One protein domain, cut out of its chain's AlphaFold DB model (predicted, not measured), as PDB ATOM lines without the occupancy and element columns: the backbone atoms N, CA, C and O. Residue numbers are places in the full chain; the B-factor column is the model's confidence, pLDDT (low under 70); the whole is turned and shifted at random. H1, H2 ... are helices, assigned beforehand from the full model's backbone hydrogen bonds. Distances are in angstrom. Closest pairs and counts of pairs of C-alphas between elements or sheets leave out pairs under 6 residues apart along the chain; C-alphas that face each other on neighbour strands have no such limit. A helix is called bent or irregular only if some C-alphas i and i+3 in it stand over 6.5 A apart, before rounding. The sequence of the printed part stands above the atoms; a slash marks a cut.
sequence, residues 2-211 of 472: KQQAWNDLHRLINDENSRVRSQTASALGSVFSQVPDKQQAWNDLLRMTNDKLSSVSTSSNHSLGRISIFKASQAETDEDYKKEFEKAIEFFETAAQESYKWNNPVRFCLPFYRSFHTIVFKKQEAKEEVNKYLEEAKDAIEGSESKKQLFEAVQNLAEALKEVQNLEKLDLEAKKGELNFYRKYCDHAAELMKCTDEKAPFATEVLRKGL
ATOM      1  N   LYS A   2      49.590  37.468 -10.007       86.44
ATOM      2  CA  LYS A   2      48.568  38.548 -10.007       86.44
ATOM      3  C   LYS A   2      48.603  39.476 -11.232       86.44
ATOM      4  O   LYS A   2      47.561  39.751 -11.812       86.44
ATOM      5  N   GLN A   3      49.792  39.917 -11.653       89.19
ATOM      6  CA  GLN A   3      49.949  40.756 -12.851       89.19
ATOM      7  C   GLN A   3      49.498  40.030 -14.125       89.19
ATOM      8  O   GLN A   3      48.873  40.633 -14.988       89.19
ATOM      9  N   GLN A   4      49.793  38.731 -14.227       91.31
ATOM     10  CA  GLN A   4      49.397  37.920 -15.375       91.31
ATOM     11  C   GLN A   4      47.872  37.779 -15.438       91.31
ATOM     12  O   GLN A   4      47.283  38.073 -16.471       91.31
ATOM     13  N   ALA A   5      47.230  37.436 -14.315       91.06
ATOM     14  CA  ALA A   5      45.772  37.354 -14.229       91.06
ATOM     15  C   ALA A   5      45.089  38.696 -14.554       91.06
ATOM     16  O   ALA A   5      44.068  38.720 -15.236       91.06
ATOM     17  N   TRP A   6      45.670  39.817 -14.113       93.62
ATOM     18  CA  TRP A   6      45.209  41.153 -14.497       93.62
ATOM     19  C   TRP A   6      45.325  41.396 -16.007       93.62
ATOM     20  O   TRP A   6      44.345  41.801 -16.622       93.62
ATOM     21  N   ASN A   7      46.479  41.108 -16.616       92.50
ATOM     22  CA  ASN A   7      46.672  41.272 -18.058       92.50
ATOM     23  C   ASN A   7      45.671  40.423 -18.864       92.50
ATOM     24  O   ASN A   7      45.134  40.887 -19.870       92.50
ATOM     25  N   ASP A   8      45.395  39.197 -18.410       94.38
ATOM     26  CA  ASP A   8      44.407  38.316 -19.031       94.38
ATOM     27  C   ASP A   8      42.986  38.890 -18.917       94.38
ATOM     28  O   ASP A   8      42.301  38.994 -19.935       94.38
ATOM     29  N   LEU A   9      42.562  39.344 -17.731       94.56
ATOM     30  CA  LEU A   9      41.267  40.018 -17.550       94.56
ATOM     31  C   LEU A   9      41.164  41.284 -18.410       94.56
ATOM     32  O   LEU A   9      40.158  41.475 -19.088       94.56
ATOM     33  N   HIS A  10      42.212  42.110 -18.449       92.75
ATOM     34  CA  HIS A  10      42.255  43.329 -19.258       92.75
ATOM     35  C   HIS A  10      42.133  43.039 -20.760       92.75
ATOM     36  O   HIS A  10      41.529  43.811 -21.493       92.75
ATOM     37  N   ARG A  11      42.649  41.910 -21.253       95.31
ATOM     38  CA  ARG A  11      42.417  41.500 -22.645       95.31
ATOM     39  C   ARG A  11      40.960  41.083 -22.879       95.31
ATOM     40  O   ARG A  11      40.372  41.463 -23.890       95.31
ATOM     41  N   LEU A  12      40.382  40.314 -21.955       96.50
ATOM     42  CA  LEU A  12      39.049  39.712 -22.100       96.50
ATOM     43  C   LEU A  12      37.893  40.725 -22.067       96.50
ATOM     44  O   LEU A  12      36.791  40.408 -22.515       96.50
ATOM     45  N   ILE A  13      38.123  41.961 -21.616       94.31
ATOM     46  CA  ILE A  13      37.108  43.028 -21.688       94.31
ATOM     47  C   ILE A  13      36.697  43.368 -23.126       94.31
ATOM     48  O   ILE A  13      35.620  43.916 -23.326       94.31
ATOM     49  N   ASN A  14      37.541  43.055 -24.115       93.69
ATOM     50  CA  ASN A  14      37.282  43.288 -25.537       93.69
ATOM     51  C   ASN A  14      37.000  41.983 -26.300       93.69
ATOM     52  O   ASN A  14      37.048  41.976 -27.527       93.69
ATOM     53  N   ASP A  15      36.731  40.878 -25.595       96.94
ATOM     54  CA  ASP A  15      36.418  39.592 -26.222       96.94
ATOM     55  C   ASP A  15      35.163  39.700 -27.101       96.94
ATOM     56  O   ASP A  15      34.207  40.400 -26.754       96.94
ATOM     57  N   GLU A  16      35.131  39.007 -28.238       95.31
ATOM     58  CA  GLU A  16      33.980  39.026 -29.147       95.31
ATOM     59  C   GLU A  16      32.718  38.460 -28.473       95.31
ATOM     60  O   GLU A  16      31.599  38.942 -28.700       95.31
ATOM     61  N   ASN A  17      32.890  37.487 -27.576       96.00
ATOM     62  CA  ASN A  17      31.810  36.857 -26.844       96.00
ATOM     63  C   ASN A  17      31.372  37.718 -25.652       96.00
ATOM     64  O   ASN A  17      32.060  37.883 -24.645       96.00
ATOM     65  N   SER A  18      30.137  38.200 -25.717       94.12
ATOM     66  CA  SER A  18      29.549  39.040 -24.674       94.12
ATOM     67  C   SER A  18      29.421  38.368 -23.312       94.12
ATOM     68  O   SER A  18      29.471  39.049 -22.289       94.12
ATOM     69  N   ARG A  19      29.295  37.035 -23.263       93.75
ATOM     70  CA  ARG A  19      29.307  36.298 -21.994       93.75
ATOM     71  C   ARG A  19      30.679  36.379 -21.341       93.75
ATOM     72  O   ARG A  19      30.747  36.575 -20.134       93.75
ATOM     73  N   VAL A  20      31.750  36.285 -22.131       96.75
ATOM     74  CA  VAL A  20      33.126  36.436 -21.639       96.75
ATOM     75  C   VAL A  20      33.336  37.852 -21.115       96.75
ATOM     76  O   VAL A  20      33.794  38.008 -19.985       96.75
ATOM     77  N   ARG A  21      32.900  38.882 -21.854       96.81
ATOM     78  CA  ARG A  21      32.970  40.277 -21.383       96.81
ATOM     79  C   ARG A  21      32.194  40.502 -20.082       96.81
ATOM     80  O   ARG A  21      32.741  41.044 -19.128       96.81
ATOM     81  N   SER A  22      30.945  40.038 -20.000       94.00
ATOM     82  CA  SER A  22      30.107  40.155 -18.794       94.00
ATOM     83  C   SER A  22      30.738  39.459 -17.578       94.00
ATOM     84  O   SER A  22      30.804  40.050 -16.497       94.00
ATOM     85  N   GLN A  23      31.271  38.246 -17.752       94.44
ATOM     86  CA  GLN A  23      31.976  37.529 -16.683       94.44
ATOM     87  C   GLN A  23      33.282  38.223 -16.286       94.44
ATOM     88  O   GLN A  23      33.608  38.290 -15.104       94.44
ATOM     89  N   THR A  24      33.995  38.799 -17.254       96.62
ATOM     90  CA  THR A  24      35.212  39.581 -17.006       96.62
ATOM     91  C   THR A  24      34.906  40.817 -16.167       96.62
ATOM     92  O   THR A  24      35.593  41.057 -15.177       96.62
ATOM     93  N   ALA A  25      33.837  41.556 -16.485       96.06
ATOM     94  CA  ALA A  25      33.393  42.690 -15.675       96.06
ATOM     95  C   ALA A  25      33.105  42.265 -14.222       96.06
ATOM     96  O   ALA A  25      33.645  42.854 -13.286       96.06
ATOM     97  N   SER A  26      32.339  41.184 -14.036       93.19
ATOM     98  CA  SER A  26      32.027  40.620 -12.711       93.19
ATOM     99  C   SER A  26      33.280  40.195 -11.927       93.19
ATOM    100  O   SER A  26      33.407  40.459 -10.721       93.19
ATOM    101  N   ALA A  27      34.240  39.564 -12.609       94.62
ATOM    102  CA  ALA A  27      35.516  39.175 -12.023       94.62
ATOM    103  C   ALA A  27      36.311  40.404 -11.567       94.62
ATOM    104  O   ALA A  27      36.760  40.431 -10.421       94.62
ATOM    105  N   LEU A  28      36.407  41.443 -12.407       94.81
ATOM    106  CA  LEU A  28      37.088  42.700 -12.082       94.81
ATOM    107  C   LEU A  28      36.505  43.374 -10.838       94.81
ATOM    108  O   LEU A  28      37.267  43.765  -9.955       94.81
ATOM    109  N   GLY A  29      35.177  43.440 -10.714       91.88
ATOM    110  CA  GLY A  29      34.531  43.948  -9.499       91.88
ATOM    111  C   GLY A  29      34.837  43.108  -8.254       91.88
ATOM    112  O   GLY A  29      34.998  43.648  -7.163       91.88
ATOM    113  N   SER A  30      34.957  41.787  -8.405       89.19
ATOM    114  CA  SER A  30      35.228  40.867  -7.288       89.19
ATOM    115  C   SER A  30      36.664  40.937  -6.780       89.19
ATOM    116  O   SER A  30      36.893  40.822  -5.578       89.19
ATOM    117  N   VAL A  31      37.628  41.116  -7.683       92.12
ATOM    118  CA  VAL A  31      39.063  41.081  -7.358       92.12
ATOM    119  C   VAL A  31      39.698  42.466  -7.269       92.12
ATOM    120  O   VAL A  31      40.907  42.557  -7.077       92.12
ATOM    121  N   PHE A  32      38.910  43.541  -7.374       93.56
ATOM    122  CA  PHE A  32      39.395  44.921  -7.481       93.56
ATOM    123  C   PHE A  32      40.436  45.312  -6.421       93.56
ATOM    124  O   PHE A  32      41.448  45.938  -6.741       93.56
ATOM    125  N   SER A  33      40.241  44.898  -5.165       91.00
ATOM    126  CA  SER A  33      41.185  45.175  -4.070       91.00
ATOM    127  C   SER A  33      42.590  44.616  -4.343       91.00
ATOM    128  O   SER A  33      43.589  45.206  -3.920       91.00
ATOM    129  N   GLN A  34      42.679  43.531  -5.114       91.25
ATOM    130  CA  GLN A  34      43.906  42.820  -5.467       91.25
ATOM    131  C   GLN A  34      44.486  43.224  -6.827       91.25
ATOM    132  O   GLN A  34      45.594  42.791  -7.157       91.25
ATOM    133  N   VAL A  35      43.765  44.028  -7.615       92.12
ATOM    134  CA  VAL A  35      44.236  44.479  -8.928       92.12
ATOM    135  C   VAL A  35      45.429  45.435  -8.752       92.12
ATOM    136  O   VAL A  35      45.358  46.340  -7.905       92.12
ATOM    137  N   PRO A  36      46.520  45.244  -9.527       90.56
ATOM    138  CA  PRO A  36      47.699  46.107  -9.479       90.56
ATOM    139  C   PRO A  36      47.405  47.526  -9.982       90.56
ATOM    140  O   PRO A  36      47.741  48.482  -9.289       90.56
ATOM    141  N   ASP A  37      46.714  47.669 -11.119       92.88
ATOM    142  CA  ASP A  37      46.274  48.966 -11.651       92.88
ATOM    143  C   ASP A  37      44.762  49.176 -11.453       92.88
ATOM    144  O   ASP A  37      43.921  48.845 -12.294       92.88
ATOM    145  N   LYS A  38      44.404  49.724 -10.287       94.69
ATOM    146  CA  LYS A  38      43.008  50.003  -9.912       94.69
ATOM    147  C   LYS A  38      42.367  51.085 -10.782       94.69
ATOM    148  O   LYS A  38      41.156  51.041 -11.005       94.69
ATOM    149  N   GLN A  39      43.150  52.050 -11.265       95.00
ATOM    150  CA  GLN A  39      42.627  53.135 -12.090       95.00
ATOM    151  C   GLN A  39      42.265  52.617 -13.480       95.00
ATOM    152  O   GLN A  39      41.191  52.939 -13.991       95.00
ATOM    153  N   GLN A  40      43.118  51.778 -14.067       94.94
ATOM    154  CA  GLN A  40      42.837  51.142 -15.347       94.94
ATOM    155  C   GLN A  40      41.619  50.218 -15.250       94.94
ATOM    156  O   GLN A  40      40.701  50.365 -16.050       94.94
ATOM    157  N   ALA A  41      41.529  49.367 -14.220       95.94
ATOM    158  CA  ALA A  41      40.358  48.506 -14.018       95.94
ATOM    159  C   ALA A  41      39.047  49.290 -13.867       95.94
ATOM    160  O   ALA A  41      38.016  48.900 -14.417       95.94
ATOM    161  N   TRP A  42      39.083  50.415 -13.149       97.06
ATOM    162  CA  TRP A  42      37.937  51.314 -13.030       97.06
ATOM    163  C   TRP A  42      37.540  51.922 -14.382       97.06
ATOM    164  O   TRP A  42      36.366  51.905 -14.750       97.06
ATOM    165  N   ASN A  43      38.515  52.432 -15.140       97.00
ATOM    166  CA  ASN A  43      38.283  53.030 -16.456       97.00
ATOM    167  C   ASN A  43      37.765  52.004 -17.475       97.00
ATOM    168  O   ASN A  43      36.893  52.322 -18.282       97.00
ATOM    169  N   ASP A  44      38.272  50.773 -17.431       96.31
ATOM    170  CA  ASP A  44      37.805  49.687 -18.286       96.31
ATOM    171  C   ASP A  44      36.346  49.341 -18.001       96.31
ATOM    172  O   ASP A  44      35.546  49.274 -18.934       96.31
ATOM    173  N   LEU A  45      35.972  49.197 -16.726       97.56
ATOM    174  CA  LEU A  45      34.583  48.953 -16.339       97.56
ATOM    175  C   LEU A  45      33.663  50.105 -16.760       97.56
ATOM    176  O   LEU A  45      32.589  49.840 -17.294       97.56
ATOM    177  N   LEU A  46      34.093  51.364 -16.604       97.31
ATOM    178  CA  LEU A  46      33.355  52.532 -17.109       97.31
ATOM    179  C   LEU A  46      33.183  52.511 -18.631       97.31
ATOM    180  O   LEU A  46      32.145  52.915 -19.143       97.31
ATOM    181  N   ARG A  47      34.174  52.036 -19.392       96.50
ATOM    182  CA  ARG A  47      34.000  51.862 -20.841       96.50
ATOM    183  C   ARG A  47      32.947  50.791 -21.133       96.50
ATOM    184  O   ARG A  47      32.122  50.979 -22.023       96.50
ATOM    185  N   MET A  48      32.960  49.693 -20.378       96.19
ATOM    186  CA  MET A  48      32.045  48.562 -20.558       96.19
ATOM    187  C   MET A  48      30.591  48.862 -20.158       96.19
ATOM    188  O   MET A  48      29.697  48.149 -20.611       96.19
ATOM    189  N   THR A  49      30.310  49.926 -19.392       96.06
ATOM    190  CA  THR A  49      28.919  50.373 -19.165       96.06
ATOM    191  C   THR A  49      28.242  50.841 -20.455       96.06
ATOM    192  O   THR A  49      27.023  50.824 -20.535       96.06
ATOM    193  N   ASN A  50      29.018  51.203 -21.482       93.94
ATOM    194  CA  ASN A  50      28.518  51.596 -22.801       93.94
ATOM    195  C   ASN A  50      28.527  50.435 -23.817       93.94
ATOM    196  O   ASN A  50      28.430  50.668 -25.025       93.94
ATOM    197  N   ASP A  51      28.701  49.185 -23.368       94.25
ATOM    198  CA  ASP A  51      28.615  48.022 -24.256       94.25
ATOM    199  C   ASP A  51      27.210  47.926 -24.873       94.25
ATOM    200  O   ASP A  51      26.199  48.226 -24.242       94.25
ATOM    201  N   LYS A  52      27.139  47.468 -26.127       90.31
ATOM    202  CA  LYS A  52      25.874  47.323 -26.863       90.31
ATOM    203  C   LYS A  52      24.928  46.307 -26.221       90.31
ATOM    204  O   LYS A  52      23.734  46.323 -26.512       90.31
ATOM    205  N   LEU A  53      25.461  45.373 -25.436       92.62
ATOM    206  CA  LEU A  53      24.687  44.310 -24.813       92.62
ATOM    207  C   LEU A  53      24.448  44.607 -23.338       92.62
ATOM    208  O   LEU A  53      25.389  44.689 -22.547       92.62
ATOM    209  N   SER A  54      23.168  44.651 -22.965       89.56
ATOM    210  CA  SER A  54      22.725  44.981 -21.607       89.56
ATOM    211  C   SER A  54      23.298  44.055 -20.536       89.56
ATOM    212  O   SER A  54      23.518  44.476 -19.408       89.56
ATOM    213  N   SER A  55      23.604  42.795 -20.867       89.88
ATOM    214  CA  SER A  55      24.247  41.867 -19.929       89.88
ATOM    215  C   SER A  55      25.642  42.335 -19.503       89.88
ATOM    216  O   SER A  55      26.024  42.161 -18.343       89.88
ATOM    217  N   VAL A  56      26.401  42.938 -20.422       93.56
ATOM    218  CA  VAL A  56      27.748  43.458 -20.161       93.56
ATOM    219  C   VAL A  56      27.657  44.780 -19.408       93.56
ATOM    220  O   VAL A  56      28.331  44.919 -18.385       93.56
ATOM    221  N   SER A  57      26.787  45.700 -19.835       94.06
ATOM    222  CA  SER A  57      26.593  46.980 -19.142       94.06
ATOM    223  C   SER A  57      26.084  46.771 -17.708       94.06
ATOM    224  O   SER A  57      26.697  47.270 -16.766       94.06
ATOM    225  N   THR A  58      25.091  45.891 -17.509       94.00
ATOM    226  CA  THR A  58      24.555  45.509 -16.187       94.00
ATOM    227  C   THR A  58      25.648  44.941 -15.283       94.00
ATOM    228  O   THR A  58      25.759  45.320 -14.118       94.00
ATOM    229  N   SER A  59      26.485  44.035 -15.806       93.50
ATOM    230  CA  SER A  59      27.587  43.434 -15.034       93.50
ATOM    231  C   SER A  59      28.653  44.466 -14.665       93.50
ATOM    232  O   SER A  59      29.231  44.399 -13.577       93.50
ATOM    233  N   SER A  60      28.898  45.427 -15.554       96.25
ATOM    234  CA  SER A  60      29.877  46.498 -15.361       96.25
ATOM    235  C   SER A  60      29.395  47.503 -14.324       96.25
ATOM    236  O   SER A  60      30.120  47.771 -13.370       96.25
ATOM    237  N   ASN A  61      28.145  47.962 -14.430       97.12
ATOM    238  CA  ASN A  61      27.497  48.821 -13.441       97.12
ATOM    239  C   ASN A  61      27.428  48.134 -12.066       97.12
ATOM    240  O   ASN A  61      27.862  48.704 -11.068       97.12
ATOM    241  N   HIS A  62      27.022  46.861 -11.993       95.31
ATOM    242  CA  HIS A  62      27.059  46.108 -10.733       95.31
ATOM    243  C   HIS A  62      28.474  46.051 -10.129       95.31
ATOM    244  O   HIS A  62      28.655  46.234  -8.923       95.31
ATOM    245  N   SER A  63      29.493  45.838 -10.960       96.19
ATOM    246  CA  SER A  63      30.891  45.781 -10.518       96.19
ATOM    247  C   SER A  63      31.410  47.140 -10.051       96.19
ATOM    248  O   SER A  63      32.069  47.206  -9.017       96.19
ATOM    249  N   LEU A  64      31.063  48.224 -10.747       98.00
ATOM    250  CA  LEU A  64      31.380  49.592 -10.335       98.00
ATOM    251  C   LEU A  64      30.722  49.937  -9.001       98.00
ATOM    252  O   LEU A  64      31.400  50.474  -8.130       98.00
ATOM    253  N   GLY A  65      29.466  49.540  -8.788       96.38
ATOM    254  CA  GLY A  65      28.801  49.701  -7.497       96.38
ATOM    255  C   GLY A  65      29.540  48.974  -6.369       96.38
ATOM    256  O   GLY A  65      29.807  49.557  -5.320       96.38
ATOM    257  N   ARG A  66      29.988  47.731  -6.595       94.25
ATOM    258  CA  ARG A  66      30.815  46.993  -5.617       94.25
ATOM    259  C   ARG A  66      32.158  47.669  -5.343       94.25
ATOM    260  O   ARG A  66      32.619  47.666  -4.204       94.25
ATOM    261  N   ILE A  67      32.784  48.249  -6.363       96.62
ATOM    262  CA  ILE A  67      34.037  48.989  -6.196       96.62
ATOM    263  C   ILE A  67      33.807  50.283  -5.411       96.62
ATOM    264  O   ILE A  67      34.629  50.626  -4.567       96.62
ATOM    265  N   SER A  68      32.702  50.985  -5.643       97.75
ATOM    266  CA  SER A  68      32.330  52.164  -4.859       97.75
ATOM    267  C   SER A  68      32.055  51.801  -3.391       97.75
ATOM    268  O   SER A  68      32.534  52.500  -2.507       97.75
ATOM    269  N   ILE A  69      31.426  50.650  -3.103       95.81
ATOM    270  CA  ILE A  69      31.330  50.106  -1.728       95.81
ATOM    271  C   ILE A  69      32.719  49.871  -1.127       95.81
ATOM    272  O   ILE A  69      32.980  50.257   0.010       95.81
ATOM    273  N   PHE A  70      33.643  49.279  -1.891       94.88
ATOM    274  CA  PHE A  70      35.031  49.136  -1.452       94.88
ATOM    275  C   PHE A  70      35.675  50.498  -1.155       94.88
ATOM    276  O   PHE A  70      36.286  50.656  -0.104       94.88
ATOM    277  N   LYS A  71      35.515  51.501  -2.021       96.31
ATOM    278  CA  LYS A  71      36.070  52.843  -1.798       96.31
ATOM    279  C   LYS A  71      35.459  53.521  -0.570       96.31
ATOM    280  O   LYS A  71      36.213  54.043   0.242       96.31
ATOM    281  N   ALA A  72      34.144  53.419  -0.373       96.12
ATOM    282  CA  ALA A  72      33.469  53.898   0.833       96.12
ATOM    283  C   ALA A  72      34.029  53.211   2.093       96.12
ATOM    284  O   ALA A  72      34.340  53.879   3.076       96.12
ATOM    285  N   SER A  73      34.279  51.896   2.044       93.38
ATOM    286  CA  SER A  73      34.903  51.158   3.156       93.38
ATOM    287  C   SER A  73      36.325  51.623   3.495       93.38
ATOM    288  O   SER A  73      36.809  51.360   4.590       93.38
ATOM    289  N   GLN A  74      37.012  52.297   2.570       94.69
ATOM    290  CA  GLN A  74      38.369  52.818   2.760       94.69
ATOM    291  C   GLN A  74      38.398  54.334   2.996       94.69
ATOM    292  O   GLN A  74      39.472  54.892   3.194       94.69
ATOM    293  N   ALA A  75      37.248  55.010   2.963       96.00
ATOM    294  CA  ALA A  75      37.191  56.456   3.106       96.00
ATOM    295  C   ALA A  75      37.657  56.904   4.500       96.00
ATOM    296  O   ALA A  75      37.269  56.326   5.524       96.00
ATOM    297  N   GLU A  76      38.487  57.946   4.528       93.00
ATOM    298  CA  GLU A  76      39.026  58.540   5.759       93.00
ATOM    299  C   GLU A  76      38.083  59.591   6.353       93.00
ATOM    300  O   GLU A  76      38.084  59.804   7.564       93.00
ATOM    301  N   THR A  77      37.264  60.226   5.510       92.75
ATOM    302  CA  THR A  77      36.322  61.279   5.900       92.75
ATOM    303  C   THR A  77      34.877  60.836   5.678       92.75
ATOM    304  O   THR A  77      34.592  60.024   4.794       92.75
ATOM    305  N   ASP A  78      33.948  61.392   6.461       89.00
ATOM    306  CA  ASP A  78      32.514  61.110   6.303       89.00
ATOM    307  C   ASP A  78      31.983  61.589   4.942       89.00
ATOM    308  O   ASP A  78      31.099  60.955   4.367       89.00
ATOM    309  N   GLU A  79      32.541  62.682   4.412       90.81
ATOM    310  CA  GLU A  79      32.165  63.248   3.112       90.81
ATOM    311  C   GLU A  79      32.567  62.308   1.969       90.81
ATOM    312  O   GLU A  79      31.746  61.983   1.109       90.81
ATOM    313  N   ASP A  80      33.803  61.797   1.989       95.19
ATOM    314  CA  ASP A  80      34.271  60.825   0.998       95.19
ATOM    315  C   ASP A  80      33.521  59.493   1.122       95.19
ATOM    316  O   ASP A  80      33.160  58.888   0.109       95.19
ATOM    317  N   TYR A  81      33.237  59.056   2.355       94.94
ATOM    318  CA  TYR A  81      32.425  57.868   2.627       94.94
ATOM    319  C   TYR A  81      31.037  58.010   2.005       94.94
ATOM    320  O   TYR A  81      30.623  57.149   1.225       94.94
ATOM    321  N   LYS A  82      30.337  59.110   2.307       93.38
ATOM    322  CA  LYS A  82      28.996  59.384   1.790       93.38
ATOM    323  C   LYS A  82      29.000  59.440   0.267       93.38
ATOM    324  O   LYS A  82      28.189  58.768  -0.365       93.38
ATOM    325  N   LYS A  83      29.940  60.180  -0.321       95.75
ATOM    326  CA  LYS A  83      30.068  60.342  -1.771       95.75
ATOM    327  C   LYS A  83      30.278  59.014  -2.494       95.75
ATOM    328  O   LYS A  83      29.601  58.738  -3.482       95.75
ATOM    329  N   GLU A  84      31.212  58.183  -2.034       97.69
ATOM    330  CA  GLU A  84      31.452  56.875  -2.657       97.69
ATOM    331  C   GLU A  84      30.294  55.903  -2.387       97.69
ATOM    332  O   GLU A  84      29.965  55.088  -3.251       97.69
ATOM    333  N   PHE A  85      29.615  56.015  -1.245       95.81
ATOM    334  CA  PHE A  85      28.452  55.183  -0.951       95.81
ATOM    335  C   PHE A  85      27.238  55.532  -1.830       95.81
ATOM    336  O   PHE A  85      26.620  54.636  -2.404       95.81
ATOM    337  N   GLU A  86      26.943  56.818  -2.024       95.62
ATOM    338  CA  GLU A  86      25.890  57.290  -2.937       95.62
ATOM    339  C   GLU A  86      26.189  56.889  -4.383       95.62
ATOM    340  O   GLU A  86      25.331  56.335  -5.071       95.62
ATOM    341  N   LYS A  87      27.448  57.019  -4.806       97.44
ATOM    342  CA  LYS A  87      27.904  56.548  -6.116       97.44
ATOM    343  C   LYS A  87      27.719  55.040  -6.304       97.44
ATOM    344  O   LYS A  87      27.460  54.579  -7.415       97.44
ATOM    345  N   ALA A  88      27.875  54.241  -5.246       97.38
ATOM    346  CA  ALA A  88      27.595  52.809  -5.315       97.38
ATOM    347  C   ALA A  88      26.120  52.541  -5.627       97.38
ATOM    348  O   ALA A  88      25.815  51.718  -6.492       97.38
ATOM    349  N   ILE A  89      25.227  53.260  -4.942       95.56
ATOM    350  CA  ILE A  89      23.779  53.163  -5.131       95.56
ATOM    351  C   ILE A  89      23.405  53.563  -6.559       95.56
ATOM    352  O   ILE A  89      22.715  52.787  -7.213       95.56
ATOM    353  N   GLU A  90      23.929  54.674  -7.082       96.81
ATOM    354  CA  GLU A  90      23.698  55.108  -8.471       96.81
ATOM    355  C   GLU A  90      24.051  54.009  -9.487       96.81
ATOM    356  O   GLU A  90      23.241  53.664 -10.348       96.81
ATOM    357  N   PHE A  91      25.222  53.379  -9.353       97.62
ATOM    358  CA  PHE A  91      25.604  52.281 -10.241       97.62
ATOM    359  C   PHE A  91      24.696  51.056 -10.105       97.62
ATOM    360  O   PHE A  91      24.371  50.407 -11.104       97.62
ATOM    361  N   PHE A  92      24.272  50.716  -8.887       95.81
ATOM    362  CA  PHE A  92      23.318  49.629  -8.690       95.81
ATOM    363  C   PHE A  92      21.950  49.959  -9.298       95.81
ATOM    364  O   PHE A  92      21.314  49.071  -9.861       95.81
ATOM    365  N   GLU A  93      21.508  51.212  -9.256       94.50
ATOM    366  CA  GLU A  93      20.271  51.654  -9.904       94.50
ATOM    367  C   GLU A  93      20.343  51.505 -11.420       94.50
ATOM    368  O   GLU A  93      19.442  50.908 -12.016       94.50
ATOM    369  N   THR A  94      21.431  51.965 -12.041       94.44
ATOM    370  CA  THR A  94      21.649  51.787 -13.482       94.44
ATOM    371  C   THR A  94      21.683  50.302 -13.852       94.44
ATOM    372  O   THR A  94      20.993  49.879 -14.778       94.44
ATOM    373  N   ALA A  95      22.392  49.471 -13.077       93.25
ATOM    374  CA  ALA A  95      22.415  48.023 -13.293       93.25
ATOM    375  C   ALA A  95      21.017  47.390 -13.184       93.25
ATOM    376  O   ALA A  95      20.679  46.508 -13.971       93.25
ATOM    377  N   ALA A  96      20.187  47.830 -12.233       91.44
ATOM    378  CA  ALA A  96      18.820  47.335 -12.096       91.44
ATOM    379  C   ALA A  96      17.954  47.703 -13.310       91.44
ATOM    380  O   ALA A  96      17.204  46.853 -13.791       91.44
ATOM    381  N   GLN A  97      18.072  48.933 -13.818       89.62
ATOM    382  CA  GLN A  97      17.311  49.414 -14.978       89.62
ATOM    383  C   GLN A  97      17.671  48.672 -16.271       89.62
ATOM    384  O   GLN A  97      16.796  48.394 -17.089       89.62
ATOM    385  N   GLU A  98      18.946  48.328 -16.444       85.62
ATOM    386  CA  GLU A  98      19.457  47.620 -17.625       85.62
ATOM    387  C   GLU A  98      19.237  46.097 -17.563       85.62
ATOM    388  O   GLU A  98      19.363  45.398 -18.574       85.62
ATOM    389  N   SER A  99      18.899  45.571 -16.384       82.69
ATOM    390  CA  SER A  99      18.733  44.138 -16.160       82.69
ATOM    391  C   SER A  99      17.402  43.583 -16.678       82.69
ATOM    392  O   SER A  99      16.358  44.237 -16.675       82.69
ATOM    393  N   TYR A 100      17.408  42.303 -17.057       72.25
ATOM    394  CA  TYR A 100      16.169  41.555 -17.268       72.25
ATOM    395  C   TYR A 100      15.577  41.142 -15.915       72.25
ATOM    396  O   TYR A 100      16.310  40.708 -15.028       72.25
ATOM    397  N   LYS A 101      14.243  41.185 -15.774       64.19
ATOM    398  CA  LYS A 101      13.535  40.920 -14.500       64.19
ATOM    399  C   LYS A 101      13.961  39.626 -13.782       64.19
ATOM    400  O   LYS A 101      14.006  39.604 -12.558       64.19
ATOM    401  N   TRP A 102      14.278  38.563 -14.522       62.66
ATOM    402  CA  TRP A 102      14.680  37.251 -13.985       62.66
ATOM    403  C   TRP A 102      16.194  37.079 -13.780       62.66
ATOM    404  O   TRP A 102      16.613  36.086 -13.196       62.66
ATOM    405  N   ASN A 103      17.022  38.009 -14.262       68.50
ATOM    406  CA  ASN A 103      18.479  37.956 -14.129       68.50
ATOM    407  C   ASN A 103      19.024  39.345 -13.787       68.50
ATOM    408  O   ASN A 103      19.646  40.017 -14.612       68.50
ATOM    409  N   ASN A 104      18.739  39.772 -12.559       79.00
ATOM    410  CA  ASN A 104      19.190  41.040 -12.017       79.00
ATOM    411  C   ASN A 104      20.197  40.776 -10.875       79.00
ATOM    412  O   ASN A 104      19.802  40.283  -9.814       79.00
ATOM    413  N   PRO A 105      21.492  41.099 -11.062       80.12
ATOM    414  CA  PRO A 105      22.517  40.810 -10.066       80.12
ATOM    415  C   PRO A 105      22.457  41.733  -8.837       80.12
ATOM    416  O   PRO A 105      23.096  41.433  -7.830       80.12
ATOM    417  N   VAL A 106      21.681  42.823  -8.882       86.00
ATOM    418  CA  VAL A 106      21.557  43.801  -7.789       86.00
ATOM    419  C   VAL A 106      20.279  43.648  -6.957       86.00
ATOM    420  O   VAL A 106      20.038  44.479  -6.086       86.00
ATOM    421  N   ARG A 107      19.494  42.571  -7.153       86.69
ATOM    422  CA  ARG A 107      18.232  42.300  -6.418       86.69
ATOM    423  C   ARG A 107      18.363  42.362  -4.896       86.69
ATOM    424  O   ARG A 107      17.400  42.707  -4.234       86.69
ATOM    425  N   PHE A 108      19.540  42.040  -4.360       87.75
ATOM    426  CA  PHE A 108      19.833  42.205  -2.937       87.75
ATOM    427  C   PHE A 108      20.520  43.545  -2.648       87.75
ATOM    428  O   PHE A 108      20.035  44.323  -1.840       87.75
ATOM    429  N   CYS A 109      21.647  43.821  -3.319       87.75
ATOM    430  CA  CYS A 109      22.518  44.958  -3.005       87.75
ATOM    431  C   CYS A 109      21.794  46.305  -3.075       87.75
ATOM    432  O   CYS A 109      21.975  47.129  -2.186       87.75
ATOM    433  N   LEU A 110      20.989  46.534  -4.116       91.88
ATOM    434  CA  LEU A 110      20.326  47.819  -4.314       91.88
ATOM    435  C   LEU A 110      19.347  48.150  -3.176       91.88
ATOM    436  O   LEU A 110      19.558  49.168  -2.514       91.88
ATOM    437  N   PRO A 111      18.311  47.330  -2.908       90.31
ATOM    438  CA  PRO A 111      17.402  47.618  -1.807       90.31
ATOM    439  C   PRO A 111      18.125  47.619  -0.455       90.31
ATOM    440  O   PRO A 111      17.912  48.522   0.345       90.31
ATOM    441  N   PHE A 112      19.062  46.694  -0.230       91.38
ATOM    442  CA  PHE A 112      19.841  46.633   1.006       91.38
ATOM    443  C   PHE A 112      20.599  47.938   1.310       91.38
ATOM    444  O   PHE A 112      20.452  48.516   2.390       91.38
ATOM    445  N   TYR A 113      21.396  48.431   0.357       91.56
ATOM    446  CA  TYR A 113      22.183  49.647   0.562       91.56
ATOM    447  C   TYR A 113      21.326  50.909   0.554       91.56
ATOM    448  O   TYR A 113      21.664  51.849   1.266       91.56
ATOM    449  N   ARG A 114      20.200  50.931  -0.171       90.44
ATOM    450  CA  ARG A 114      19.224  52.020  -0.060       90.44
ATOM    451  C   ARG A 114      18.595  52.072   1.329       90.44
ATOM    452  O   ARG A 114      18.516  53.157   1.889       90.44
ATOM    453  N   SER A 115      18.214  50.933   1.913       88.94
ATOM    454  CA  SER A 115      17.722  50.893   3.296       88.94
ATOM    455  C   SER A 115      18.752  51.476   4.257       88.94
ATOM    456  O   SER A 115      18.422  52.356   5.048       88.94
ATOM    457  N   PHE A 116      20.007  51.033   4.162       87.69
ATOM    458  CA  PHE A 116      21.055  51.504   5.062       87.69
ATOM    459  C   PHE A 116      21.427  52.977   4.843       87.69
ATOM    460  O   PHE A 116      21.519  53.729   5.810       87.69
ATOM    461  N   HIS A 117      21.589  53.422   3.592       89.88
ATOM    462  CA  HIS A 117      21.814  54.838   3.271       89.88
ATOM    463  C   HIS A 117      20.691  55.703   3.815       89.88
ATOM    464  O   HIS A 117      20.965  56.714   4.455       89.88
ATOM    465  N   THR A 118      19.446  55.268   3.645       82.50
ATOM    466  CA  THR A 118      18.307  55.992   4.183       82.50
ATOM    467  C   THR A 118      18.373  56.105   5.704       82.50
ATOM    468  O   THR A 118      18.173  57.197   6.222       82.50
ATOM    469  N   ILE A 119      18.706  55.019   6.409       78.00
ATOM    470  CA  ILE A 119      18.854  55.012   7.874       78.00
ATOM    471  C   ILE A 119      19.957  55.976   8.342       78.00
ATOM    472  O   ILE A 119      19.792  56.633   9.366       78.00
ATOM    473  N   VAL A 120      21.075  56.062   7.616       79.00
ATOM    474  CA  VAL A 120      22.242  56.868   8.019       79.00
ATOM    475  C   VAL A 120      22.127  58.338   7.593       79.00
ATOM    476  O   VAL A 120      22.581  59.218   8.323       79.00
ATOM    477  N   PHE A 121      21.554  58.618   6.417       77.94
ATOM    478  CA  PHE A 121      21.679  59.914   5.737       77.94
ATOM    479  C   PHE A 121      20.371  60.595   5.335       77.94
ATOM    480  O   PHE A 121      20.400  61.806   5.091       77.94
ATOM    481  N   LYS A 122      19.257  59.868   5.174       65.38
ATOM    482  CA  LYS A 122      18.005  60.467   4.680       65.38
ATOM    483  C   LYS A 122      16.987  60.715   5.780       65.38
ATOM    484  O   LYS A 122      16.919  60.014   6.784       65.38
ATOM    485  N   LYS A 123      16.132  61.695   5.471       51.88
ATOM    486  CA  LYS A 123      15.046  62.148   6.322       51.88
ATOM    487  C   LYS A 123      13.807  61.250   6.296       51.88
ATOM    488  O   LYS A 123      13.549  60.526   5.338       51.88
ATOM    489  N   GLN A 124      13.016  61.386   7.353       42.62
ATOM    490  CA  GLN A 124      11.783  60.683   7.754       42.62
ATOM    491  C   GLN A 124      10.747  60.248   6.685       42.62
ATOM    492  O   GLN A 124       9.991  59.312   6.946       42.62
ATOM    493  N   GLU A 125      10.698  60.850   5.494       46.69
ATOM    494  CA  GLU A 125       9.763  60.461   4.412       46.69
ATOM    495  C   GLU A 125      10.060  59.069   3.825       46.69
ATOM    496  O   GLU A 125       9.230  58.476   3.143       46.69
ATOM    497  N   ALA A 126      11.218  58.498   4.147       52.88
ATOM    498  CA  ALA A 126      11.694  57.259   3.560       52.88
ATOM    499  C   ALA A 126      11.398  55.999   4.405       52.88
ATOM    500  O   ALA A 126      11.970  54.950   4.145       52.88
ATOM    501  N   LYS A 127      10.512  56.032   5.418       55.09
ATOM    502  CA  LYS A 127      10.190  54.831   6.232       55.09
ATOM    503  C   LYS A 127       9.435  53.759   5.441       55.09
ATOM    504  O   LYS A 127       9.757  52.572   5.528       55.09
ATOM    505  N   GLU A 128       8.432  54.178   4.675       63.53
ATOM    506  CA  GLU A 128       7.753  53.299   3.719       63.53
ATOM    507  C   GLU A 128       8.751  52.787   2.678       63.53
ATOM    508  O   GLU A 128       8.716  51.611   2.325       63.53
ATOM    509  N   GLU A 129       9.711  53.630   2.281       71.00
ATOM    510  CA  GLU A 129      10.806  53.234   1.400       71.00
ATOM    511  C   GLU A 129      11.729  52.195   2.054       71.00
ATOM    512  O   GLU A 129      12.014  51.191   1.418       71.00
ATOM    513  N   VAL A 130      12.139  52.350   3.320       79.25
ATOM    514  CA  VAL A 130      13.003  51.388   4.035       79.25
ATOM    515  C   VAL A 130      12.305  50.049   4.196       79.25
ATOM    516  O   VAL A 130      12.925  49.026   3.929       79.25
ATOM    517  N   ASN A 131      11.029  50.028   4.593       80.00
ATOM    518  CA  ASN A 131      10.268  48.779   4.695       80.00
ATOM    519  C   ASN A 131      10.133  48.102   3.334       80.00
ATOM    520  O   ASN A 131      10.365  46.902   3.218       80.00
ATOM    521  N   LYS A 132       9.801  48.881   2.300       84.75
ATOM    522  CA  LYS A 132       9.712  48.388   0.928       84.75
ATOM    523  C   LYS A 132      11.044  47.796   0.469       84.75
ATOM    524  O   LYS A 132      11.073  46.674  -0.019       84.75
ATOM    525  N   TYR A 133      12.141  48.519   0.661       86.25
ATOM    526  CA  TYR A 133      13.474  48.055   0.307       86.25
ATOM    527  C   TYR A 133      13.872  46.821   1.124       86.25
ATOM    528  O   TYR A 133      14.392  45.865   0.567       86.25
ATOM    529  N   LEU A 134      13.586  46.767   2.425       86.31
ATOM    530  CA  LEU A 134      13.900  45.585   3.227       86.31
ATOM    531  C   LEU A 134      13.102  44.353   2.775       86.31
ATOM    532  O   LEU A 134      13.692  43.284   2.649       86.31
ATOM    533  N   GLU A 135      11.816  44.477   2.450       86.75
ATOM    534  CA  GLU A 135      11.058  43.350   1.883       86.75
ATOM    535  C   GLU A 135      11.621  42.918   0.515       86.75
ATOM    536  O   GLU A 135      11.861  41.730   0.298       86.75
ATOM    537  N   GLU A 136      11.961  43.866  -0.368       86.56
ATOM    538  CA  GLU A 136      12.623  43.563  -1.650       86.56
ATOM    539  C   GLU A 136      13.971  42.837  -1.456       86.56
ATOM    540  O   GLU A 136      14.287  41.891  -2.185       86.56
ATOM    541  N   ALA A 137      14.773  43.247  -0.468       86.81
ATOM    542  CA  ALA A 137      16.054  42.616  -0.154       86.81
ATOM    543  C   ALA A 137      15.875  41.209   0.436       86.81
ATOM    544  O   ALA A 137      16.643  40.302   0.100       86.81
ATOM    545  N   LYS A 138      14.866  41.015   1.290       87.81
ATOM    546  CA  LYS A 138      14.553  39.742   1.951       87.81
ATOM    547  C   LYS A 138      14.242  38.639   0.943       87.81
ATOM    548  O   LYS A 138      14.805  37.546   1.042       87.81
ATOM    549  N   ASP A 139      13.450  38.954  -0.079       85.94
ATOM    550  CA  ASP A 139      13.120  38.034  -1.175       85.94
ATOM    551  C   ASP A 139      14.356  37.605  -1.994       85.94
ATOM    552  O   ASP A 139      14.343  36.567  -2.658       85.94
ATOM    553  N   ALA A 140      15.450  38.377  -1.941       85.56
ATOM    554  CA  ALA A 140      16.677  38.162  -2.713       85.56
ATOM    555  C   ALA A 140      17.822  37.468  -1.935       85.56
ATOM    556  O   ALA A 140      18.954  37.367  -2.442       85.56
ATOM    557  N   ILE A 141      17.568  36.999  -0.706       84.38
ATOM    558  CA  ILE A 141      18.574  36.320   0.131       84.38
ATOM    559  C   ILE A 141      18.925  34.927  -0.430       84.38
ATOM    560  O   ILE A 141      20.098  34.552  -0.392       84.38
ATOM    561  N   GLU A 142      17.948  34.193  -0.987       78.62
ATOM    562  CA  GLU A 142      18.107  32.915  -1.724       78.62
ATOM    563  C   GLU A 142      19.114  31.920  -1.081       78.62
ATOM    564  O   GLU A 142      19.935  31.307  -1.758       78.62
ATOM    565  N   GLY A 143      19.087  31.767   0.253       74.56
ATOM    566  CA  GLY A 143      19.939  30.817   0.994       74.56
ATOM    567  C   GLY A 143      21.373  31.284   1.299       74.56
ATOM    568  O   GLY A 143      22.179  30.501   1.802       74.56
ATOM    569  N   SER A 144      21.722  32.544   1.023       81.62
ATOM    570  CA  SER A 144      23.034  33.109   1.364       81.62
ATOM    571  C   SER A 144      23.099  33.572   2.822       81.62
ATOM    572  O   SER A 144      22.517  34.593   3.187       81.62
ATOM    573  N   GLU A 145      23.884  32.867   3.640       81.31
ATOM    574  CA  GLU A 145      24.039  33.187   5.067       81.31
ATOM    575  C   GLU A 145      24.610  34.594   5.309       81.31
ATOM    576  O   GLU A 145      24.130  35.320   6.168       81.31
ATOM    577  N   SER A 146      25.583  35.037   4.505       78.06
ATOM    578  CA  SER A 146      26.157  36.383   4.651       78.06
ATOM    579  C   SER A 146      25.151  37.485   4.316       78.06
ATOM    580  O   SER A 146      25.121  38.508   4.992       78.06
ATOM    581  N   LYS A 147      24.307  37.284   3.292       83.94
ATOM    582  CA  LYS A 147      23.221  38.227   2.980       83.94
ATOM    583  C   LYS A 147      22.198  38.265   4.106       83.94
ATOM    584  O   LYS A 147      21.758  39.348   4.464       83.94
ATOM    585  N   LYS A 148      21.853  37.103   4.666       85.75
ATOM    586  CA  LYS A 148      20.930  36.987   5.796       85.75
ATOM    587  C   LYS A 148      21.437  37.756   7.014       85.75
ATOM    588  O   LYS A 148      20.704  38.581   7.536       85.75
ATOM    589  N   GLN A 149      22.697  37.573   7.398       80.88
ATOM    590  CA  GLN A 149      23.295  38.269   8.545       80.88
ATOM    591  C   GLN A 149      23.382  39.789   8.339       80.88
ATOM    592  O   GLN A 149      23.026  40.558   9.230       80.88
ATOM    593  N   LEU A 150      23.808  40.242   7.151       82.06
ATOM    594  CA  LEU A 150      23.818  41.670   6.809       82.06
ATOM    595  C   LEU A 150      22.401  42.255   6.832       82.06
ATOM    596  O   LEU A 150      22.183  43.335   7.379       82.06
ATOM    597  N   PHE A 151      21.440  41.529   6.259       86.44
ATOM    598  CA  PHE A 151      20.035  41.908   6.254       86.44
ATOM    599  C   PHE A 151      19.481  42.023   7.673       86.44
ATOM    600  O   PHE A 151      18.904  43.052   7.994       86.44
ATOM    601  N   GLU A 152      19.705  41.026   8.529       82.88
ATOM    602  CA  GLU A 152      19.284  41.039   9.933       82.88
ATOM    603  C   GLU A 152      19.879  42.232  10.683       82.88
ATOM    604  O   GLU A 152      19.174  42.872  11.456       82.88
ATOM    605  N   ALA A 153      21.135  42.600  10.417       78.38
ATOM    606  CA  ALA A 153      21.745  43.778  11.025       78.38
ATOM    607  C   ALA A 153      21.030  45.082  10.622       78.38
ATOM    608  O   ALA A 153      20.686  45.887  11.486       78.38
ATOM    609  N   VAL A 154      20.747  45.287   9.331       80.75
ATOM    610  CA  VAL A 154      20.036  46.494   8.856       80.75
ATOM    611  C   VAL A 154      18.550  46.467   9.233       80.75
ATOM    612  O   VAL A 154      17.986  47.506   9.570       80.75
ATOM    613  N   GLN A 155      17.919  45.293   9.240       83.75
ATOM    614  CA  GLN A 155      16.550  45.110   9.709       83.75
ATOM    615  C   GLN A 155      16.444  45.434  11.198       83.75
ATOM    616  O   GLN A 155      15.536  46.159  11.580       83.75
ATOM    617  N   ASN A 156      17.385  44.979  12.023       75.62
ATOM    618  CA  ASN A 156      17.445  45.319  13.442       75.62
ATOM    619  C   ASN A 156      17.555  46.831  13.662       75.62
ATOM    620  O   ASN A 156      16.848  47.370  14.506       75.62
ATOM    621  N   LEU A 157      18.366  47.537  12.866       72.88
ATOM    622  CA  LEU A 157      18.416  49.004  12.899       72.88
ATOM    623  C   LEU A 157      17.070  49.633  12.493       72.88
ATOM    624  O   LEU A 157      16.635  50.608  13.101       72.88
ATOM    625  N   ALA A 158      16.380  49.071  11.498       75.94
ATOM    626  CA  ALA A 158      15.065  49.545  11.068       75.94
ATOM    627  C   ALA A 158      13.940  49.246  12.082       75.94
ATOM    628  O   ALA A 158      13.049  50.075  12.256       75.94
ATOM    629  N   GLU A 159      13.971  48.097  12.762       69.12
ATOM    630  CA  GLU A 159      13.045  47.744  13.849       69.12
ATOM    631  C   GLU A 159      13.305  48.593  15.094       69.12
ATOM    632  O   GLU A 159      12.362  49.098  15.698       69.12
ATOM    633  N   ALA A 160      14.569  48.885  15.406       63.94
ATOM    634  CA  ALA A 160      14.918  49.849  16.442       63.94
ATOM    635  C   ALA A 160      14.334  51.240  16.143       63.94
ATOM    636  O   ALA A 160      13.890  51.928  17.050       63.94
ATOM    637  N   LEU A 161      14.251  51.651  14.873       61.22
ATOM    638  CA  LEU A 161      13.538  52.876  14.482       61.22
ATOM    639  C   LEU A 161      12.001  52.752  14.583       61.22
ATOM    640  O   LEU A 161      11.307  53.771  14.633       61.22
ATOM    641  N   LYS A 162      11.438  51.535  14.580       60.16
ATOM    642  CA  LYS A 162       9.991  51.276  14.685       60.16
ATOM    643  C   LYS A 162       9.498  51.194  16.124       60.16
ATOM    644  O   LYS A 162       8.489  51.830  16.403       60.16
ATOM    645  N   GLU A 163      10.170  50.470  17.017       51.81
ATOM    646  CA  GLU A 163       9.725  50.321  18.419       51.81
ATOM    647  C   GLU A 163       9.658  51.665  19.148       51.81
ATOM    648  O   GLU A 163       8.766  51.940  19.949       51.81
ATOM    649  N   VAL A 164      10.512  52.591  18.732       49.28
ATOM    650  CA  VAL A 164      10.534  53.958  19.234       49.28
ATOM    651  C   VAL A 164       9.265  54.753  18.804       49.28
ATOM    652  O   VAL A 164       8.974  55.802  19.360       49.28
ATOM    653  N   GLN A 165       8.405  54.259  17.898       45.34
ATOM    654  CA  GLN A 165       7.066  54.840  17.643       45.34
ATOM    655  C   GLN A 165       5.993  54.433  18.654       45.34
ATOM    656  O   GLN A 165       5.076  55.212  18.907       45.34
ATOM    657  N   ASN A 166       6.085  53.240  19.243       47.28
ATOM    658  CA  ASN A 166       5.084  52.756  20.202       47.28
ATOM    659  C   ASN A 166       5.176  53.484  21.558       47.28
ATOM    660  O   ASN A 166       4.300  53.346  22.413       47.28
ATOM    661  N   LEU A 167       6.203  54.324  21.719       45.16
ATOM    662  CA  LEU A 167       6.456  55.149  22.895       45.16
ATOM    663  C   LEU A 167       5.358  56.175  23.167       45.16
ATOM    664  O   LEU A 167       5.177  56.558  24.316       45.16
ATOM    665  N   GLU A 168       4.583  56.596  22.169       38.47
ATOM    666  CA  GLU A 168       3.550  57.634  22.323       38.47
ATOM    667  C   GLU A 168       2.511  57.308  23.420       38.47
ATOM    668  O   GLU A 168       1.946  58.213  24.034       38.47
ATOM    669  N   LYS A 169       2.311  56.017  23.725       42.12
ATOM    670  CA  LYS A 169       1.303  55.509  24.676       42.12
ATOM    671  C   LYS A 169       1.869  55.019  26.015       42.12
ATOM    672  O   LYS A 169       1.097  54.577  26.861       42.12
ATOM    673  N   LEU A 170       3.188  55.059  26.201       41.50
ATOM    674  CA  LEU A 170       3.872  54.478  27.359       41.50
ATOM    675  C   LEU A 170       4.237  55.539  28.410       41.50
ATOM    676  O   LEU A 170       4.437  56.716  28.089       41.50
ATOM    677  N   ASP A 171       4.330  55.124  29.674       36.50
ATOM    678  CA  ASP A 171       4.829  55.983  30.749       36.50
ATOM    679  C   ASP A 171       6.343  56.245  30.621       36.50
ATOM    680  O   ASP A 171       7.052  55.626  29.825       36.50
ATOM    681  N   LEU A 172       6.831  57.212  31.399       36.28
ATOM    682  CA  LEU A 172       8.212  57.692  31.370       36.28
ATOM    683  C   LEU A 172       9.255  56.584  31.598       36.28
ATOM    684  O   LEU A 172      10.333  56.641  31.014       36.28
ATOM    685  N   GLU A 173       8.952  55.582  32.421       39.59
ATOM    686  CA  GLU A 173       9.888  54.523  32.804       39.59
ATOM    687  C   GLU A 173       9.881  53.372  31.794       39.59
ATOM    688  O   GLU A 173      10.938  52.846  31.437       39.59
ATOM    689  N   ALA A 174       8.715  53.057  31.228       42.94
ATOM    690  CA  ALA A 174       8.600  52.165  30.077       42.94
ATOM    691  C   ALA A 174       9.336  52.735  28.846       42.94
ATOM    692  O   ALA A 174      10.039  52.005  28.148       42.94
ATOM    693  N   LYS A 175       9.276  54.059  28.635       43.22
ATOM    694  CA  LYS A 175      10.019  54.742  27.563       43.22
ATOM    695  C   LYS A 175      11.541  54.647  27.711       43.22
ATOM    696  O   LYS A 175      12.244  54.462  26.717       43.22
ATOM    697  N   LYS A 176      12.054  54.732  28.944       39.53
ATOM    698  CA  LYS A 176      13.483  54.531  29.264       39.53
ATOM    699  C   LYS A 176      13.965  53.115  28.962       39.53
ATOM    700  O   LYS A 176      15.105  52.930  28.530       39.53
ATOM    701  N   GLY A 177      13.106  52.121  29.191       43.19
ATOM    702  CA  GLY A 177      13.383  50.720  28.886       43.19
ATOM    703  C   GLY A 177      13.649  50.503  27.398       43.19
ATOM    704  O   GLY A 177      14.710  49.993  27.046       43.19
ATOM    705  N   GLU A 178      12.734  50.965  26.546       43.94
ATOM    706  CA  GLU A 178      12.759  50.812  25.082       43.94
ATOM    707  C   GLU A 178      13.896  51.580  24.395       43.94
ATOM    708  O   GLU A 178      14.512  51.103  23.446       43.94
ATOM    709  N   LEU A 179      14.264  52.757  24.894       46.66
ATOM    710  CA  LEU A 179      15.395  53.502  24.339       46.66
ATOM    711  C   LEU A 179      16.714  52.757  24.593       46.66
ATOM    712  O   LEU A 179      17.485  52.518  23.658       46.66
ATOM    713  N   ASN A 180      16.922  52.208  25.796       49.00
ATOM    714  CA  ASN A 180      18.022  51.272  26.072       49.00
ATOM    715  C   ASN A 180      18.076  50.051  25.134       49.00
ATOM    716  O   ASN A 180      19.140  49.434  25.021       49.00
ATOM    717  N   PHE A 181      17.006  49.744  24.391       50.75
ATOM    718  CA  PHE A 181      17.053  48.778  23.296       50.75
ATOM    719  C   PHE A 181      17.691  49.312  22.009       50.75
ATOM    720  O   PHE A 181      18.403  48.542  21.377       50.75
ATOM    721  N   TYR A 182      17.553  50.587  21.625       49.91
ATOM    722  CA  TYR A 182      18.162  51.124  20.389       49.91
ATOM    723  C   TYR A 182      19.686  50.930  20.358       49.91
ATOM    724  O   TYR A 182      20.249  50.434  19.383       49.91
ATOM    725  N   ARG A 183      20.354  51.218  21.483       55.66
ATOM    726  CA  ARG A 183      21.785  50.940  21.670       55.66
ATOM    727  C   ARG A 183      22.091  49.448  21.561       55.66
ATOM    728  O   ARG A 183      23.013  49.078  20.847       55.66
ATOM    729  N   LYS A 184      21.277  48.591  22.190       58.75
ATOM    730  CA  LYS A 184      21.413  47.133  22.060       58.75
ATOM    731  C   LYS A 184      21.223  46.665  20.622       58.75
ATOM    732  O   LYS A 184      21.889  45.717  20.246       58.75
ATOM    733  N   TYR A 185      20.373  47.302  19.818       61.41
ATOM    734  CA  TYR A 185      20.202  46.972  18.403       61.41
ATOM    735  C   TYR A 185      21.394  47.418  17.554       61.41
ATOM    736  O   TYR A 185      21.812  46.656  16.689       61.41
ATOM    737  N   CYS A 186      21.986  48.585  17.822       59.50
ATOM    738  CA  CYS A 186      23.241  49.005  17.189       59.50
ATOM    739  C   CYS A 186      24.411  48.088  17.582       59.50
ATOM    740  O   CYS A 186      25.149  47.630  16.710       59.50
ATOM    741  N   ASP A 187      24.535  47.762  18.870       63.50
ATOM    742  CA  ASP A 187      25.543  46.833  19.388       63.50
ATOM    743  C   ASP A 187      25.318  45.427  18.813       63.50
ATOM    744  O   ASP A 187      26.250  44.783  18.347       63.50
ATOM    745  N   HIS A 188      24.069  44.962  18.751       65.38
ATOM    746  CA  HIS A 188      23.711  43.667  18.177       65.38
ATOM    747  C   HIS A 188      23.945  43.622  16.665       65.38
ATOM    748  O   HIS A 188      24.464  42.629  16.166       65.38
ATOM    749  N   ALA A 189      23.641  44.696  15.933       64.25
ATOM    750  CA  ALA A 189      23.987  44.827  14.523       64.25
ATOM    751  C   ALA A 189      25.512  44.760  14.333       64.25
ATOM    752  O   ALA A 189      25.982  44.027  13.464       64.25
ATOM    753  N   ALA A 190      26.292  45.436  15.182       64.00
ATOM    754  CA  ALA A 190      27.752  45.361  15.172       64.00
ATOM    755  C   ALA A 190      28.287  43.957  15.534       64.00
ATOM    756  O   ALA A 190      29.275  43.510  14.949       64.00
ATOM    757  N   GLU A 191      27.632  43.229  16.443       66.94
ATOM    758  CA  GLU A 191      27.960  41.835  16.774       66.94
ATOM    759  C   GLU A 191      27.643  40.876  15.617       66.94
ATOM    760  O   GLU A 191      28.491  40.065  15.243       66.94
ATOM    761  N   LEU A 192      26.465  40.997  14.992       63.19
ATOM    762  CA  LEU A 192      26.073  40.216  13.808       63.19
ATOM    763  C   LEU A 192      27.049  40.427  12.641       63.19
ATOM    764  O   LEU A 192      27.322  39.509  11.864       63.19
ATOM    765  N   MET A 193      27.629  41.622  12.560       65.12
ATOM    766  CA  MET A 193      28.628  41.990  11.566       65.12
ATOM    767  C   MET A 193      29.992  41.299  11.770       65.12
ATOM    768  O   MET A 193      30.665  41.029  10.773       65.12
ATOM    769  N   LYS A 194      30.389  40.909  12.993       62.69
ATOM    770  CA  LYS A 194      31.707  40.278  13.256       62.69
ATOM    771  C   LYS A 194      31.954  38.997  12.454       62.69
ATOM    772  O   LYS A 194      33.069  38.750  12.010       62.69
ATOM    773  N   CYS A 195      30.916  38.190  12.229       54.75
ATOM    774  CA  CYS A 195      31.017  36.932  11.477       54.75
ATOM    775  C   CYS A 195      30.919  37.127   9.950       54.75
ATOM    776  O   CYS A 195      31.170  36.194   9.185       54.75
ATOM    777  N   THR A 196      30.550  38.331   9.495       59.78
ATOM    778  CA  THR A 196      30.437  38.669   8.065       59.78
ATOM    779  C   THR A 196      31.725  39.228   7.466       59.78
ATOM    780  O   THR A 196      31.862  39.198   6.240       59.78
ATOM    781  N   ASP A 197      32.688  39.645   8.299       59.47
ATOM    782  CA  ASP A 197      33.977  40.215   7.874       59.47
ATOM    783  C   ASP A 197      34.757  39.271   6.933       59.47
ATOM    784  O   ASP A 197      35.446  39.728   6.026       59.47
ATOM    785  N   GLU A 198      34.603  37.950   7.060       63.81
ATOM    786  CA  GLU A 198      35.279  36.989   6.173       63.81
ATOM    787  C   GLU A 198      34.606  36.840   4.797       63.81
ATOM    788  O   GLU A 198      35.274  36.589   3.793       63.81
ATOM    789  N   LYS A 199      33.275  36.981   4.730       70.69
ATOM    790  CA  LYS A 199      32.481  36.689   3.519       70.69
ATOM    791  C   LYS A 199      32.115  37.941   2.725       70.69
ATOM    792  O   LYS A 199      31.955  37.861   1.507       70.69
ATOM    793  N   ALA A 200      31.968  39.081   3.393       76.06
ATOM    794  CA  ALA A 200      31.580  40.355   2.793       76.06
ATOM    795  C   ALA A 200      32.273  41.562   3.471       76.06
ATOM    796  O   ALA A 200      31.593  42.529   3.811       76.06
ATOM    797  N   PRO A 201      33.618  41.563   3.604       82.38
ATOM    798  CA  PRO A 201      34.368  42.526   4.425       82.38
ATOM    799  C   PRO A 201      34.032  43.989   4.130       82.38
ATOM    800  O   PRO A 201      33.854  44.795   5.035       82.38
ATOM    801  N   PHE A 202      33.913  44.345   2.849       87.12
ATOM    802  CA  PHE A 202      33.659  45.730   2.453       87.12
ATOM    803  C   PHE A 202      32.225  46.174   2.744       87.12
ATOM    804  O   PHE A 202      32.009  47.334   3.074       87.12
ATOM    805  N   ALA A 203      31.254  45.260   2.644       84.19
ATOM    806  CA  ALA A 203      29.871  45.553   3.003       84.19
ATOM    807  C   ALA A 203      29.769  45.795   4.512       84.19
ATOM    808  O   ALA A 203      29.194  46.789   4.940       84.19
ATOM    809  N   THR A 204      30.399  44.924   5.300       84.19
ATOM    810  CA  THR A 204      30.457  45.023   6.758       84.19
ATOM    811  C   THR A 204      31.136  46.311   7.222       84.19
ATOM    812  O   THR A 204      30.610  47.011   8.084       84.19
ATOM    813  N   GLU A 205      32.264  46.678   6.612       87.75
ATOM    814  CA  GLU A 205      32.984  47.909   6.947       87.75
ATOM    815  C   GLU A 205      32.198  49.175   6.573       87.75
ATOM    816  O   GLU A 205      32.212  50.145   7.329       87.75
ATOM    817  N   VAL A 206      31.454  49.171   5.459       88.88
ATOM    818  CA  VAL A 206      30.538  50.278   5.131       88.88
ATOM    819  C   VAL A 206      29.492  50.459   6.228       88.88
ATOM    820  O   VAL A 206      29.286  51.580   6.690       88.88
ATOM    821  N   LEU A 207      28.886  49.370   6.712       86.69
ATOM    822  CA  LEU A 207      27.940  49.460   7.824       86.69
ATOM    823  C   LEU A 207      28.609  50.037   9.079       86.69
ATOM    824  O   LEU A 207      28.102  50.989   9.671       86.69
ATOM    825  N   ARG A 208      29.790  49.522   9.432       84.56
ATOM    826  CA  ARG A 208      30.575  49.957  10.596       84.56
ATOM    827  C   ARG A 208      30.918  51.449  10.553       84.56
ATOM    828  O   ARG A 208      30.810  52.111  11.580       84.56
ATOM    829  N   LYS A 209      31.281  51.989   9.386       87.00
ATOM    830  CA  LYS A 209      31.562  53.425   9.194       87.00
ATOM    831  C   LYS A 209      30.310  54.300   9.233       87.00
ATOM    832  O   LYS A 209      30.389  55.440   9.680       87.00
ATOM    833  N   GLY A 210      29.158  53.778   8.812       82.94
ATOM    834  CA  GLY A 210      27.889  54.506   8.881       82.94
ATOM    835  C   GLY A 210      27.368  54.718  10.308       82.94
ATOM    836  O   GLY A 210      26.769  55.755  10.585       82.94
ATOM    837  N   LEU A 211      27.623  53.785  11.235       77.81
ATOM    838  CA  LEU A 211      27.073  53.853  12.600       77.81
ATOM    839  C   LEU A 211      27.545  55.090  13.404       77.81
ATOM    840  O   LEU A 211      26.694  55.775  13.968       77.81
TER     841      LEU A 211
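Overview. This is residues 2 to 211 of the 472 residues of an uncharacterized protein of Methanosarcina sp (UniProt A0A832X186). This elongated domain has helices H1 to H5 side by side at one end; H6 packs on H5 and forms a second group with H7 and H8, and H8 and H10 run out in opposite ways as a two-helix arm with H9 near its tip. H11 folds back to touch H4, H6 and H10. The printed part has 210 residues, with eleven named helices, H1 to H11 in chain order, and no named strand: the class is all helix. H2 to H8, H10 and H11 form an up and down bundle, each running against the one before it in the chain. The whole is compact, with a radius of gyration of the C-alphas of 19.0 A and spans of 68 by 34 by 32 A.

Arrangement. The longest helix, H10, residues 172 to 194, touches H8, residues 145 to 163, at a shallow tilt of 15 degrees, opposite ways; the closest C-alphas, those of Ala 153 and Ala 189, are 4.3 A apart. H9, residues 166 to 169, is close to H10 but not clearly touching, the closest C-alphas, of Leu 167 and Lys 175, being 5.9 A apart. With residues 151 to 158 alone, H8 touches H6, residues 109 to 121; the closest C-alphas, of Phe 116 and Val 154, are 6.4 A apart. H7, residues 124 to 138, forms a hairpin with H6, closest at C-alphas 111 and 133, 4.5 A. H11, residues 201 to 211, touches residues 69 to 73 alone of H4, residues 54 to 74, at a steep tilt of 56 degrees, closest at C-alphas 73 and 206, 4.9 A. H5, residues 78 to 98, forms a hairpin with H4, closest at C-alphas 65 and 88, 4.0 A, and one with H6, closest at C-alphas 92 and 110, 5.6 A. H2, residues 18 to 34, touches H4 the same way at a shallow tilt of 5 degrees, closest at C-alphas 29 and 63, 4.2 A. H3, residues 38 to 48, touches residues 56 to 64 alone of H4, closest at C-alphas 45 and 60, 5.4 A. H1, residues 2 to 12, touches H2, closest at C-alphas 9 and 24, 6.1 A, and is apart from H4. Every O i to N i+4 pair is within hydrogen-bond range in H1, H3, H4, H5, H6, H8 and H11, against 11 of 13 in H2, 9 of 11 in H7 and 15 of 19 in H10; H9 is too short for such a pair.

Along the chain. H10 measures 34.4 A, from C-alpha 172 at (8.212, 57.692, 31.370) to C-alpha 194; H5 measures 30.4 A, H4 30.0 A and H8 26.0 A. H1 begins at C-alpha 2, (48.568, 38.548, -10.007), and H11 ends at C-alpha 211, (27.073, 53.853, 12.600). H2 and H7 are irregular: C-alphas 30 and 33 are 8.0 A apart, and C-alphas 125 and 128 are 7.5 A apart.

Size, cuts and confidence. The two C-alphas farthest apart, those of Glu 16 and Asp 171, are 68.7 A apart. The printed part has no cut and no long link. Mean pLDDT of the printed part is 81.3; residues 101 to 103, 122 to 128 and 159 to 198 are under 70.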